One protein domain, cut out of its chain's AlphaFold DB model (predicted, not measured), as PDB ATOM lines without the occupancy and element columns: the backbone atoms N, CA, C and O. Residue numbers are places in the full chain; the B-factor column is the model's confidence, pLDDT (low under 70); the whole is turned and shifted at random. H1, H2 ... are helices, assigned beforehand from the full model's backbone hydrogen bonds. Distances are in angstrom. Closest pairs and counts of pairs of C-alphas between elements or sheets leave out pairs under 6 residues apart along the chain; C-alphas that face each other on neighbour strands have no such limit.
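This is residues 9 to 109 of the 463 residues of an uncharacterized protein of Scenedesmus sp. NREL 46B-D3 (UniProt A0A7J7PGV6). A hairpin of two helices, H2 and H3, forms the middle of an elongated helical body. H1 crosses H2 at one end, while H4 and H6 make a second pair on the other side, and the short H5 sits near one end of the hairpin, by the turn between H2 and H3. The printed part has 101 residues with six named helices, H1 to H6 in that order along the chain, and no named strand; the class is all helix. The whole is compact, with a radius of gyration of the C-alphas of 13.3 A, and spans 44 by 27 by 20 A.

H1, residues 9 to 23, touches H2, residues 34 to 46, at a steep tilt of 64 degrees, the same way; the closest C-alphas are those of Leu 13 and Leu 40, 6.9 A apart. H2 is the hub, touching three helices. It forms a hairpin with H3, residues 50 to 63, at a shallow tilt of 23 degrees, opposite ways; the closest C-alphas, of Leu 41 and Val 53, are 5.4 A apart. With residues 34 to 38 alone H2 only just touches H4, residues 72 to 78, with 3 pairs of C-alphas within 8 A, the closest those of Gln 34 and Thr 74 at 6.9 A. H5, residues 85 to 89, is close to H2 but not clearly touching, the closest C-alphas being those of Gly 45 and Trp 86 at 5.9 A. Residues 93 to 99 of H6, which runs from 93 to 108, touch residues 57 to 61 of H3 at a shallow tilt of 28 degrees, the same way; the C-alphas of Leu 61 and Cys 96 are closest, at 5.4 A. H6 also touches H4, opposite ways at a shallow tilt of 34 degrees, only just short of steep; the closest C-alphas, of Leu 75 and Ala 100, are 5.2 A apart. H1 and H6 are apart, and so are H2 and H6. In H1 to H6 every O i to N i+4 pair is within hydrogen-bond range.

H1 begins at C-alpha 9, (230.184, 140.916, 293.918), and is 20.7 A from first to last C-alpha. H2 measures 18.4 A and H3 20.0 A; H3 begins at C-alpha 50, (231.992, 149.054, 314.677). H4 measures 10.2 A and H5 6.3 A. H6, the longest helix by residues, measures 22.4 A and ends at C-alpha 108, (204.681, 159.983, 299.958).

The two C-alphas farthest apart, those of His 22 and Gln 109, are 44.7 A from each other. The printed part has no cut. The links H2 to H3 and H5 to H6 are tight, the other three are short, and no link is long. The mean pLDDT of the printed part is 82.2, and it is under 70 at residues 30 to 32, 66 to 69 and 81.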
ATOM      1  N   GLU A   9     229.908 139.563 293.415       76.25
ATOM      2  CA  GLU A   9     230.184 140.916 293.918       76.25
ATOM      3  C   GLU A   9     230.347 140.960 295.451       76.25
ATOM      4  O   GLU A   9     231.105 141.780 295.967       76.25
ATOM      5  N   ASP A  10     229.716 140.040 296.193       77.38
ATOM      6  CA  ASP A  10     229.858 139.948 297.653       77.38
ATOM      7  C   ASP A  10     231.290 139.555 298.059       77.38
ATOM      8  O   ASP A  10     231.778 139.956 299.118       77.38
ATOM      9  N   VAL A  11     231.989 138.784 297.217       79.69
ATOM     10  CA  VAL A  11     233.382 138.377 297.458       79.69
ATOM     11  C   VAL A  11     234.321 139.567 297.279       79.69
ATOM     12  O   VAL A  11     235.195 139.787 298.117       79.69
ATOM     13  N   ASP A  12     234.097 140.378 296.244       83.25
ATOM     14  CA  ASP A  12     234.877 141.594 295.998       83.25
ATOM     15  C   ASP A  12     234.689 142.615 297.129       83.25
ATOM     16  O   ASP A  12     235.647 143.259 297.564       83.25
ATOM     17  N   LEU A  13     233.476 142.714 297.685       84.50
ATOM     18  CA  LEU A  13     233.196 143.554 298.853       84.50
ATOM     19  C   LEU A  13     233.890 143.051 300.122       84.50
ATOM     20  O   LEU A  13     234.374 143.865 300.910       84.50
ATOM     21  N   ALA A  14     233.999 141.735 300.308       82.44
ATOM     22  CA  ALA A  14     234.743 141.161 301.426       82.44
ATOM     23  C   ALA A  14     236.253 141.434 301.309       82.44
ATOM     24  O   ALA A  14     236.881 141.825 302.294       82.44
ATOM     25  N   ILE A  15     236.831 141.299 300.109       84.38
ATOM     26  CA  ILE A  15     238.233 141.669 299.841       84.38
ATOM     27  C   ILE A  15     238.438 143.158 300.132       84.38
ATOM     28  O   ILE A  15     239.368 143.541 300.838       84.38
ATOM     29  N   MET A  16     237.510 143.997 299.678       83.12
ATOM     30  CA  MET A  16     237.564 145.433 299.913       83.12
ATOM     31  C   MET A  16     237.461 145.808 301.395       83.12
ATOM     32  O   MET A  16     238.113 146.751 301.845       83.12
ATOM     33  N   MET A  17     236.664 145.075 302.171       84.88
ATOM     34  CA  MET A  17     236.597 145.237 303.621       84.88
ATOM     35  C   MET A  17     237.944 144.914 304.281       84.88
ATOM     36  O   MET A  17     238.380 145.645 305.169       84.88
ATOM     37  N   VAL A  18     238.626 143.854 303.835       85.06
ATOM     38  CA  VAL A  18     239.969 143.490 304.318       85.06
ATOM     39  C   VAL A  18     240.988 144.578 303.966       85.06
ATOM     40  O   VAL A  18     241.737 145.020 304.839       85.06
ATOM     41  N   ASP A  19     240.966 145.094 302.738       85.12
ATOM     42  CA  ASP A  19     241.827 146.208 302.328       85.12
ATOM     43  C   ASP A  19     241.556 147.477 303.149       85.12
ATOM     44  O   ASP A  19     242.485 148.178 303.564       85.12
ATOM     45  N   TRP A  20     240.286 147.764 303.450       86.62
ATOM     46  CA  TRP A  20     239.913 148.866 304.331       86.62
ATOM     47  C   TRP A  20     240.462 148.676 305.748       86.62
ATOM     48  O   TRP A  20     240.981 149.633 306.319       86.62
ATOM     49  N   LEU A  21     240.414 147.463 306.306       83.69
ATOM     50  CA  LEU A  21     240.994 147.169 307.622       83.69
ATOM     51  C   LEU A  21     242.513 147.398 307.648       83.69
ATOM     52  O   LEU A  21     243.044 147.873 308.651       83.69
ATOM     53  N   HIS A  22     243.211 147.110 306.546       84.62
ATOM     54  CA  HIS A  22     244.659 147.307 306.444       84.62
ATOM     55  C   HIS A  22     245.076 148.752 306.151       84.62
ATOM     56  O   HIS A  22     246.143 149.187 306.590       84.62
ATOM     57  N   HIS A  23     244.283 149.497 305.381       85.06
ATOM     58  CA  HIS A  23     244.694 150.796 304.832       85.06
ATOM     59  C   HIS A  23     243.828 151.976 305.286       85.06
ATOM     60  O   HIS A  23     244.173 153.130 305.016       85.06
ATOM     61  N   GLY A  24     242.705 151.720 305.958       81.31
ATOM     62  CA  GLY A  24     241.770 152.723 306.471       81.31
ATOM     63  C   GLY A  24     241.050 153.534 305.388       81.31
ATOM     64  O   GLY A  24     240.526 154.612 305.672       81.31
ATOM     65  N   ARG A  25     241.054 153.081 304.127       79.62
ATOM     66  CA  ARG A  25     240.517 153.835 302.982       79.62
ATOM     67  C   ARG A  25     239.445 153.038 302.266       79.62
ATOM     68  O   ARG A  25     239.720 151.976 301.729       79.62
ATOM     69  N   MET A  26     238.227 153.580 302.235       75.69
ATOM     70  CA  MET A  26     237.118 152.979 301.494       75.69
ATOM     71  C   MET A  26     237.198 153.422 300.027       75.69
ATOM     72  O   MET A  26     237.192 154.642 299.785       75.69
ATOM     73  N   PRO A  27     237.247 152.492 299.057       73.44
ATOM     74  CA  PRO A  27     237.266 152.827 297.639       73.44
ATOM     75  C   PRO A  27     236.096 153.715 297.222       73.44
ATOM     76  O   PRO A  27     234.990 153.649 297.764       73.44
ATOM     77  N   SER A  28     236.346 154.589 296.248       73.00
ATOM     78  CA  SER A  28     235.334 155.501 295.706       73.00
ATOM     79  C   SER A  28     234.215 154.787 294.955       73.00
ATOM     80  O   SER A  28     233.117 155.322 294.865       73.00
ATOM     81  N   GLU A  29     234.473 153.593 294.434       70.81
ATOM     82  CA  GLU A  29     233.522 152.822 293.624       70.81
ATOM     83  C   GLU A  29     232.397 152.227 294.475       70.81
ATOM     84  O   GLU A  29     231.228 152.316 294.109       70.81
ATOM     85  N   VAL A  30     232.710 151.763 295.689       68.50
ATOM     86  CA  VAL A  30     231.697 151.327 296.666       68.50
ATOM     87  C   VAL A  30     230.780 152.460 297.102       68.50
ATOM     88  O   VAL A  30     229.611 152.244 297.406       68.50
ATOM     89  N   LYS A  31     231.270 153.700 297.053       63.59
ATOM     90  CA  LYS A  31     230.458 154.892 297.313       63.59
ATOM     91  C   LYS A  31     229.459 155.168 296.178       63.59
ATOM     92  O   LYS A  31     228.572 155.994 296.339       63.59
ATOM     93  N   ALA A  32     229.566 154.528 295.019       66.88
ATOM     94  CA  ALA A  32     228.590 154.712 293.947       66.88
ATOM     95  C   ALA A  32     227.415 153.725 294.045       66.88
ATOM     96  O   ALA A  32     226.321 154.038 293.573       66.88
ATOM     97  N   CYS A  33     227.609 152.563 294.681       73.75
ATOM     98  CA  CYS A  33     226.625 151.486 294.704       73.75
ATOM     99  C   CYS A  33     225.967 151.322 296.083       73.75
ATOM    100  O   CYS A  33     226.593 150.927 297.063       73.75
ATOM    101  N   GLN A  34     224.659 151.584 296.157       73.25
ATOM    102  CA  GLN A  34     223.874 151.448 297.392       73.25
ATOM    103  C   GLN A  34     223.761 150.004 297.884       73.25
ATOM    104  O   GLN A  34     223.738 149.785 299.093       73.25
ATOM    105  N   HIS A  35     223.730 149.032 296.968       76.38
ATOM    106  CA  HIS A  35     223.729 147.615 297.327       76.38
ATOM    107  C   HIS A  35     225.012 147.243 298.080       76.38
ATOM    108  O   HIS A  35     224.947 146.722 299.192       76.38
ATOM    109  N   SER A  36     226.167 147.639 297.540       81.12
ATOM    110  CA  SER A  36     227.476 147.402 298.148       81.12
ATOM    111  C   SER A  36     227.595 147.956 299.566       81.12
ATOM    112  O   SER A  36     228.216 147.340 300.426       81.12
ATOM    113  N   LEU A  37     226.972 149.099 299.848       80.81
ATOM    114  CA  LEU A  37     227.011 149.717 301.173       80.81
ATOM    115  C   LEU A  37     226.135 149.000 302.193       80.81
ATOM    116  O   LEU A  37     226.529 148.903 303.349       80.81
ATOM    117  N   LEU A  38     224.974 148.491 301.780       81.44
ATOM    118  CA  LEU A  38     224.132 147.667 302.647       81.44
ATOM    119  C   LEU A  38     224.827 146.342 302.976       81.44
ATOM    120  O   LEU A  38     224.820 145.926 304.133       81.44
ATOM    121  N   VAL A  39     225.489 145.726 301.991       84.56
ATOM    122  CA  VAL A  39     226.292 144.512 302.195       84.56
ATOM    123  C   VAL A  39     227.467 144.786 303.136       84.56
ATOM    124  O   VAL A  39     227.673 144.031 304.080       84.56
ATOM    125  N   LEU A  40     228.192 145.895 302.960       86.94
ATOM    126  CA  LEU A  40     229.295 146.274 303.852       86.94
ATOM    127  C   LEU A  40     228.830 146.638 305.262       86.94
ATOM    128  O   LEU A  40     229.511 146.306 306.229       86.94
ATOM    129  N   LEU A  41     227.673 147.289 305.396       87.44
ATOM    130  CA  LEU A  41     227.051 147.544 306.693       87.44
ATOM    131  C   LEU A  41     226.742 146.220 307.397       87.44
ATOM    132  O   LEU A  41     227.074 146.048 308.566       87.44
ATOM    133  N   TRP A  42     226.161 145.271 306.660       85.25
ATOM    134  CA  TRP A  42     225.840 143.940 307.160       85.25
ATOM    135  C   TRP A  42     227.100 143.148 307.542       85.25
ATOM    136  O   TRP A  42     227.157 142.584 308.630       85.25
ATOM    137  N   MET A  43     228.144 143.160 306.705       87.00
ATOM    138  CA  MET A  43     229.433 142.521 307.003       87.00
ATOM    139  C   MET A  43     230.106 143.151 308.225       87.00
ATOM    140  O   MET A  43     230.580 142.429 309.098       87.00
ATOM    141  N   GLY A  44     230.106 144.483 308.324       85.94
ATOM    142  CA  GLY A  44     230.641 145.196 309.483       85.94
ATOM    143  C   GLY A  44     229.940 144.796 310.777       85.94
ATOM    144  O   GLY A  44     230.594 144.621 311.798       85.94
ATOM    145  N   GLY A  45     228.630 144.572 310.723       86.00
ATOM    146  CA  GLY A  45     227.872 144.007 311.830       86.00
ATOM    147  C   GLY A  45     228.205 142.552 312.145       86.00
ATOM    148  O   GLY A  45     228.445 142.202 313.298       86.00
ATOM    149  N   TYR A  46     228.254 141.705 311.118       87.62
ATOM    150  CA  TYR A  46     228.522 140.273 311.251       87.62
ATOM    151  C   TYR A  46     229.909 139.979 311.839       87.62
ATOM    152  O   TYR A  46     230.054 139.069 312.654       87.62
ATOM    153  N   PHE A  47     230.921 140.754 311.441       88.06
ATOM    154  CA  PHE A  47     232.301 140.623 311.914       88.06
ATOM    155  C   PHE A  47     232.638 141.526 313.110       88.06
ATOM    156  O   PHE A  47     233.800 141.579 313.504       88.06
ATOM    157  N   ASP A  48     231.648 142.219 313.682       88.69
ATOM    158  CA  ASP A  48     231.808 143.124 314.830       88.69
ATOM    159  C   ASP A  48     232.903 144.191 314.619       88.69
ATOM    160  O   ASP A  48     233.811 144.392 315.425       88.69
ATOM    161  N   VAL A  49     232.827 144.884 313.478       89.75
ATOM    162  CA  VAL A  49     233.725 145.977 313.084       89.75
ATOM    163  C   VAL A  49     232.978 147.316 313.215       89.75
ATOM    164  O   VAL A  49     232.530 147.884 312.213       89.75
ATOM    165  N   PRO A  50     232.837 147.879 314.433       88.12
ATOM    166  CA  PRO A  50     231.992 149.054 314.677       88.12
ATOM    167  C   PRO A  50     232.465 150.306 313.926       88.12
ATOM    168  O   PRO A  50     231.652 151.106 313.472       88.12
ATOM    169  N   LEU A  51     233.778 150.457 313.714       89.00
ATOM    170  CA  LEU A  51     234.338 151.577 312.948       89.00
ATOM    171  C   LEU A  51     233.899 151.564 311.477       89.00
ATOM    172  O   LEU A  51     233.698 152.627 310.889       89.00
ATOM    173  N   LEU A  52     233.744 150.377 310.882       88.12
ATOM    174  CA  LEU A  52     233.255 150.236 309.512       88.12
ATOM    175  C   LEU A  52     231.780 150.628 309.436       88.12
ATOM    176  O   LEU A  52     231.396 151.396 308.556       88.12
ATOM    177  N   VAL A  53     230.980 150.148 310.394       89.12
ATOM    178  CA  VAL A  53     229.553 150.478 310.527       89.12
ATOM    179  C   VAL A  53     229.364 151.992 310.637       89.12
ATOM    180  O   VAL A  53     228.593 152.570 309.872       89.12
ATOM    181  N   ASP A  54     230.129 152.653 311.507       89.19
ATOM    182  CA  ASP A  54     230.085 154.106 311.679       89.19
ATOM    183  C   ASP A  54     230.490 154.859 310.405       89.19
ATOM    184  O   ASP A  54     229.796 155.793 310.000       89.19
ATOM    185  N   CYS A  55     231.563 154.439 309.725       86.88
ATOM    186  CA  CYS A  55     231.990 155.061 308.466       86.88
ATOM    187  C   CYS A  55     230.922 154.935 307.370       86.88
ATOM    188  O   CYS A  55     230.656 155.894 306.640       86.88
ATOM    189  N   VAL A  56     230.311 153.753 307.243       87.94
ATOM    190  CA  VAL A  56     229.274 153.482 306.242       87.94
ATOM    191  C   VAL A  56     228.007 154.279 306.555       87.94
ATOM    192  O   VAL A  56     227.458 154.912 305.655       87.94
ATOM    193  N   LEU A  57     227.576 154.335 307.818       88.56
ATOM    194  CA  LEU A  57     226.410 155.120 308.234       88.56
ATOM    195  C   LEU A  57     226.633 156.625 308.075       88.56
ATOM    196  O   LEU A  57     225.771 157.312 307.533       88.56
ATOM    197  N   GLN A  58     227.796 157.147 308.467       88.31
ATOM    198  CA  GLN A  58     228.136 158.554 308.253       88.31
ATOM    199  C   GLN A  58     228.069 158.920 306.763       88.31
ATOM    200  O   GLN A  58     227.590 159.995 306.388       88.31
ATOM    201  N   TRP A  59     228.524 158.015 305.900       84.25
ATOM    202  CA  TRP A  59     228.457 158.211 304.463       84.25
ATOM    203  C   TRP A  59     227.021 158.129 303.927       84.25
ATOM    204  O   TRP A  59     226.618 158.981 303.130       84.25
ATOM    205  N   LEU A  60     226.226 157.159 304.392       85.00
ATOM    206  CA  LEU A  60     224.806 157.048 304.048       85.00
ATOM    207  C   LEU A  60     224.047 158.312 304.452       85.00
ATOM    208  O   LEU A  60     223.287 158.841 303.648       85.00
ATOM    209  N   LEU A  61     224.321 158.863 305.635       85.56
ATOM    210  CA  LEU A  61     223.737 160.120 306.098       85.56
ATOM    211  C   LEU A  61     224.027 161.282 305.139       85.56
ATOM    212  O   LEU A  61     223.142 162.088 304.854       85.56
ATOM    213  N   ALA A  62     225.242 161.352 304.591       83.50
ATOM    214  CA  ALA A  62     225.597 162.357 303.591       83.50
ATOM    215  C   ALA A  62     224.860 162.156 302.251       83.50
ATOM    216  O   ALA A  62     224.556 163.132 301.563       83.50
ATOM    217  N   GLN A  63     224.547 160.914 301.869       80.62
ATOM    218  CA  GLN A  63     223.762 160.628 300.660       80.62
ATOM    219  C   GLN A  63     222.263 160.810 300.836       80.62
ATOM    220  O   GLN A  63     221.581 161.162 299.880       80.62
ATOM    221  N   LEU A  64     221.752 160.582 302.039       79.81
ATOM    222  CA  LEU A  64     220.351 160.770 302.402       79.81
ATOM    223  C   LEU A  64     219.997 162.251 302.590       79.81
ATOM    224  O   LEU A  64     218.919 162.587 303.067       79.81
ATOM    225  N   GLN A  65     220.888 163.178 302.237       78.56
ATOM    226  CA  GLN A  65     220.545 164.592 302.263       78.56
ATOM    227  C   GLN A  65     219.486 164.938 301.200       78.56
ATOM    228  O   GLN A  65     219.468 164.332 300.127       78.56
ATOM    229  N   PRO A  66     218.640 165.962 301.436       65.25
ATOM    230  CA  PRO A  66     217.493 166.299 300.579       65.25
ATOM    231  C   PRO A  66     217.824 166.564 299.102       65.25
ATOM    232  O   PRO A  66     216.952 166.478 298.245       65.25
ATOM    233  N   CYS A  67     219.081 166.898 298.794       64.25
ATOM    234  CA  CYS A  67     219.538 167.202 297.436       64.25
ATOM    235  C   CYS A  67     219.918 165.958 296.615       64.25
ATOM    236  O   CYS A  67     220.237 166.083 295.433       64.25
ATOM    237  N   ARG A  68     219.931 164.765 297.218       68.88
ATOM    238  CA  ARG A  68     220.306 163.511 296.557       68.88
ATOM    239  C   ARG A  68     219.160 162.513 296.651       68.88
ATOM    240  O   ARG A  68     218.425 162.488 297.631       68.88
ATOM    241  N   ARG A  69     218.983 161.714 295.595       67.06
ATOM    242  CA  ARG A  69     217.950 160.674 295.533       67.06
ATOM    243  C   ARG A  69     218.536 159.356 296.046       67.06
ATOM    244  O   ARG A  69     219.277 158.716 295.297       67.06
ATOM    245  N   PRO A  70     218.256 158.942 297.290       70.69
ATOM    246  CA  PRO A  70     218.578 157.585 297.718       70.69
ATOM    247  C   PRO A  70     217.703 156.559 296.984       70.69
ATOM    248  O   PRO A  70     216.606 156.892 296.528       70.69
ATOM    249  N   ALA A  71     218.152 155.303 296.884       79.06
ATOM    250  CA  ALA A  71     217.252 154.236 296.459       79.06
ATOM    251  C   ALA A  71     216.275 153.878 297.566       79.06
ATOM    252  O   ALA A  71     216.590 153.870 298.756       79.06
ATOM    253  N   TRP A  72     215.102 153.472 297.104       81.75
ATOM    254  CA  TRP A  72     214.021 152.954 297.914       81.75
ATOM    255  C   TRP A  72     214.456 151.823 298.856       81.75
ATOM    256  O   TRP A  72     214.169 151.882 300.046       81.75
ATOM    257  N   ALA A  73     215.208 150.836 298.355       79.06
ATOM    258  CA  ALA A  73     215.658 149.693 299.154       79.06
ATOM    259  C   ALA A  73     216.478 150.120 300.384       79.06
ATOM    260  O   ALA A  73     216.247 149.631 301.485       79.06
ATOM    261  N   THR A  74     217.368 151.105 300.226       80.62
ATOM    262  CA  THR A  74     218.172 151.652 301.328       80.62
ATOM    263  C   THR A  74     217.310 152.339 302.383       80.62
ATOM    264  O   THR A  74     217.553 152.178 303.577       80.62
ATOM    265  N   LEU A  75     216.299 153.096 301.952       83.88
ATOM    266  CA  LEU A  75     215.378 153.766 302.867       83.88
ATOM    267  C   LEU A  75     214.562 152.761 303.687       83.88
ATOM    268  O   LEU A  75     214.402 152.939 304.893       83.88
ATOM    269  N   LEU A  76     214.071 151.702 303.039       83.88
ATOM    270  CA  LEU A  76     213.333 150.632 303.705       83.88
ATOM    271  C   LEU A  76     214.197 149.888 304.725       83.88
ATOM    272  O   LEU A  76     213.759 149.663 305.852       83.88
ATOM    273  N   ASP A  77     215.427 149.541 304.346       82.06
ATOM    274  CA  ASP A  77     216.324 148.762 305.198       82.06
ATOM    275  C   ASP A  77     216.730 149.509 306.470       82.06
ATOM    276  O   ASP A  77     216.738 148.919 307.552       82.06
ATOM    277  N   LEU A  78     216.990 150.815 306.372       82.19
ATOM    278  CA  LEU A  78     217.306 151.655 307.533       82.19
ATOM    279  C   LEU A  78     216.117 151.845 308.480       82.19
ATOM    280  O   LEU A  78     216.304 152.065 309.677       82.19
ATOM    281  N   CYS A  79     214.897 151.767 307.955       83.62
ATOM    282  CA  CYS A  79     213.675 151.975 308.720       83.62
ATOM    283  C   CYS A  79     213.069 150.675 309.269       83.62
ATOM    284  O   CYS A  79     211.980 150.725 309.832       83.62
ATOM    285  N   ARG A  80     213.753 149.527 309.169       82.06
ATOM    286  CA  ARG A  80     213.256 148.258 309.726       82.06
ATOM    287  C   ARG A  80     212.924 148.381 311.223       82.06
ATOM    288  O   ARG A  80     213.610 149.066 311.992       82.06
ATOM    289  N   ASP A  81     211.868 147.676 311.630       69.50
ATOM    290  CA  ASP A  81     211.353 147.695 313.007       69.50
ATOM    291  C   ASP A  81     212.324 147.041 313.999       69.50
ATOM    292  O   ASP A  81     212.482 147.520 315.120       69.50
ATOM    293  N   ASN A  82     213.017 145.980 313.572       73.19
ATOM    294  CA  ASN A  82     213.950 145.210 314.395       73.19
ATOM    295  C   ASN A  82     215.365 145.262 313.800       73.19
ATOM    296  O   ASN A  82     215.776 144.314 313.123       73.19
ATOM    297  N   PRO A  83     216.109 146.367 313.991       82.50
ATOM    298  CA  PRO A  83     217.512 146.413 313.609       82.50
ATOM    299  C   PRO A  83     218.343 145.455 314.458       82.50
ATOM    300  O   PRO A  83     218.017 145.155 315.608       82.50
ATOM    301  N   GLU A  84     219.464 145.010 313.902       84.06
ATOM    302  CA  GLU A  84     220.424 144.213 314.654       84.06
ATOM    303  C   GLU A  84     221.057 145.056 315.785       84.06
ATOM    304  O   GLU A  84     221.178 146.283 315.691       84.06
ATOM    305  N   ALA A  85     221.430 144.410 316.896       85.69
ATOM    306  CA  ALA A  85     221.884 145.110 318.103       85.69
ATOM    307  C   ALA A  85     223.144 145.960 317.858       85.69
ATOM    308  O   ALA A  85     223.234 147.079 318.360       85.69
ATOM    309  N   TRP A  86     224.074 145.468 317.034       85.38
ATOM    310  CA  TRP A  86     225.284 146.198 316.637       85.38
ATOM    311  C   TRP A  86     224.961 147.458 315.826       85.38
ATOM    312  O   TRP A  86     225.620 148.480 315.986       85.38
ATOM    313  N   LEU A  87     223.911 147.421 315.000       85.06
ATOM    314  CA  LEU A  87     223.494 148.574 314.207       85.06
ATOM    315  C   LEU A  87     222.915 149.648 315.126       85.06
ATOM    316  O   LEU A  87     223.243 150.824 315.007       85.06
ATOM    317  N   SER A  88     222.114 149.219 316.102       85.12
ATOM    318  CA  SER A  88     221.527 150.101 317.116       85.12
ATOM    319  C   SER A  88     222.562 150.717 318.060       85.12
ATOM    320  O   SER A  88     222.300 151.776 318.627       85.12
ATOM    321  N   ALA A  89     223.717 150.069 318.234       85.75
ATOM    322  CA  ALA A  89     224.820 150.574 319.045       85.75
ATOM    323  C   ALA A  89     225.589 151.723 318.366       85.75
ATOM    324  O   ALA A  89     226.251 152.497 319.056       85.75
ATOM    325  N   SER A  90     225.489 151.867 317.038       87.12
ATOM    326  CA  SER A  90     226.103 152.992 316.329       87.12
ATOM    327  C   SER A  90     225.419 154.312 316.681       87.12
ATOM    328  O   SER A  90     224.198 154.466 316.585       87.12
ATOM    329  N   GLN A  91     226.230 155.323 316.982       88.69
ATOM    330  CA  GLN A  91     225.770 156.696 317.207       88.69
ATOM    331  C   GLN A  91     225.114 157.333 315.967       88.69
ATOM    332  O   GLN A  91     224.313 158.259 316.096       88.69
ATOM    333  N   PHE A  92     225.429 156.844 314.761       88.00
ATOM    334  CA  PHE A  92     224.916 157.394 313.503       88.00
ATOM    335  C   PHE A  92     223.628 156.726 313.031       88.00
ATOM    336  O   PHE A  92     222.947 157.272 312.158       88.00
ATOM    337  N   TYR A  93     223.253 155.585 313.613       88.44
ATOM    338  CA  TYR A  93     222.078 154.842 313.176       88.44
ATOM    339  C   TYR A  93     220.777 155.625 313.386       88.44
ATOM    340  O   TYR A  93     219.997 155.767 312.446       88.44
ATOM    341  N   GLN A  94     220.562 156.201 314.574       88.44
ATOM    342  CA  GLN A  94     219.349 156.983 314.857       88.44
ATOM    343  C   GLN A  94     219.203 158.205 313.927       88.44
ATOM    344  O   GLN A  94     218.132 158.365 313.334       88.44
ATOM    345  N   PRO A  95     220.253 159.026 313.703       88.62
ATOM    346  CA  PRO A  95     220.227 160.070 312.679       88.62
ATOM    347  C   PRO A  95     219.909 159.559 311.267       88.62
ATOM    348  O   PRO A  95     219.087 160.160 310.576       88.62
ATOM    349  N   CYS A  96     220.517 158.444 310.839       87.12
ATOM    350  CA  CYS A  96     220.259 157.858 309.520       87.12
ATOM    351  C   CYS A  96     218.808 157.396 309.377       87.12
ATOM    352  O   CYS A  96     218.169 157.705 308.375       87.12
ATOM    353  N   LYS A  97     218.276 156.700 310.389       88.50
ATOM    354  CA  LYS A  97     216.890 156.228 310.415       88.50
ATOM    355  C   LYS A  97     215.906 157.396 310.367       88.50
ATOM    356  O   LYS A  97     214.980 157.376 309.562       88.50
ATOM    357  N   ALA A  98     216.120 158.430 311.180       87.88
ATOM    358  CA  ALA A  98     215.257 159.608 311.200       87.88
ATOM    359  C   ALA A  98     215.240 160.335 309.843       87.88
ATOM    360  O   ALA A  98     214.173 160.707 309.354       87.88
ATOM    361  N   LEU A  99     216.405 160.493 309.208       87.81
ATOM    362  CA  LEU A  99     216.520 161.133 307.899       87.81
ATOM    363  C   LEU A  99     215.894 160.282 306.784       87.81
ATOM    364  O   LEU A  99     215.127 160.808 305.980       87.81
ATOM    365  N   ALA A 100     216.162 158.973 306.770       87.12
ATOM    366  CA  ALA A 100     215.556 158.039 305.822       87.12
ATOM    367  C   ALA A 100     214.026 158.054 305.932       87.12
ATOM    368  O   ALA A 100     213.324 158.166 304.927       87.12
ATOM    369  N   LYS A 101     213.505 158.039 307.161       88.00
ATOM    370  CA  LYS A 101     212.075 158.155 307.435       88.00
ATOM    371  C   LYS A 101     211.489 159.472 306.923       88.00
ATOM    372  O   LYS A 101     210.478 159.451 306.227       88.00
ATOM    373  N   ALA A 102     212.132 160.604 307.207       86.31
ATOM    374  CA  ALA A 102     211.681 161.906 306.718       86.31
ATOM    375  C   ALA A 102     211.644 161.965 305.181       86.31
ATOM    376  O   ALA A 102     210.702 162.505 304.605       86.31
ATOM    377  N   GLN A 103     212.630 161.369 304.504       86.00
ATOM    378  CA  GLN A 103     212.642 161.286 303.043       86.00
ATOM    379  C   GLN A 103     211.546 160.373 302.492       86.00
ATOM    380  O   GLN A 103     210.896 160.749 301.521       86.00
ATOM    381  N   LEU A 104     211.301 159.212 303.110       86.44
ATOM    382  CA  LEU A 104     210.179 158.340 302.744       86.44
ATOM    383  C   LEU A 104     208.851 159.089 302.834       86.44
ATOM    384  O   LEU A 104     208.068 159.070 301.890       86.44
ATOM    385  N   LEU A 105     208.619 159.797 303.938       86.12
ATOM    386  CA  LEU A 105     207.401 160.579 304.126       86.12
ATOM    387  C   LEU A 105     207.290 161.710 303.103       86.12
ATOM    388  O   LEU A 105     206.232 161.872 302.509       86.12
ATOM    389  N   ALA A 106     208.377 162.428 302.817       84.25
ATOM    390  CA  ALA A 106     208.384 163.477 301.799       84.25
ATOM    391  C   ALA A 106     208.080 162.941 300.386       84.25
ATOM    392  O   ALA A 106     207.403 163.610 299.605       84.25
ATOM    393  N   LEU A 107     208.537 161.726 300.058       81.62
ATOM    394  CA  LEU A 107     208.208 161.052 298.794       81.62
ATOM    395  C   LEU A 107     206.725 160.648 298.712       81.62
ATOM    396  O   LEU A 107     206.184 160.533 297.614       81.62
ATOM    397  N   LEU A 108     206.070 160.441 299.857       79.12
ATOM    398  CA  LEU A 108     204.681 159.983 299.958       79.12
ATOM    399  C   LEU A 108     203.676 161.128 300.193       79.12
ATOM    400  O   LEU A 108     202.507 160.983 299.843       79.12
ATOM    401  N   GLN A 109     204.109 162.266 300.744       71.25
ATOM    402  CA  GLN A 109     203.250 163.369 301.195       71.25
ATOM    403  C   GLN A 109     202.427 164.107 300.121       71.25
ATOM    404  O   GLN A 109     201.359 164.607 300.472       71.25
TER     405      GLN A 109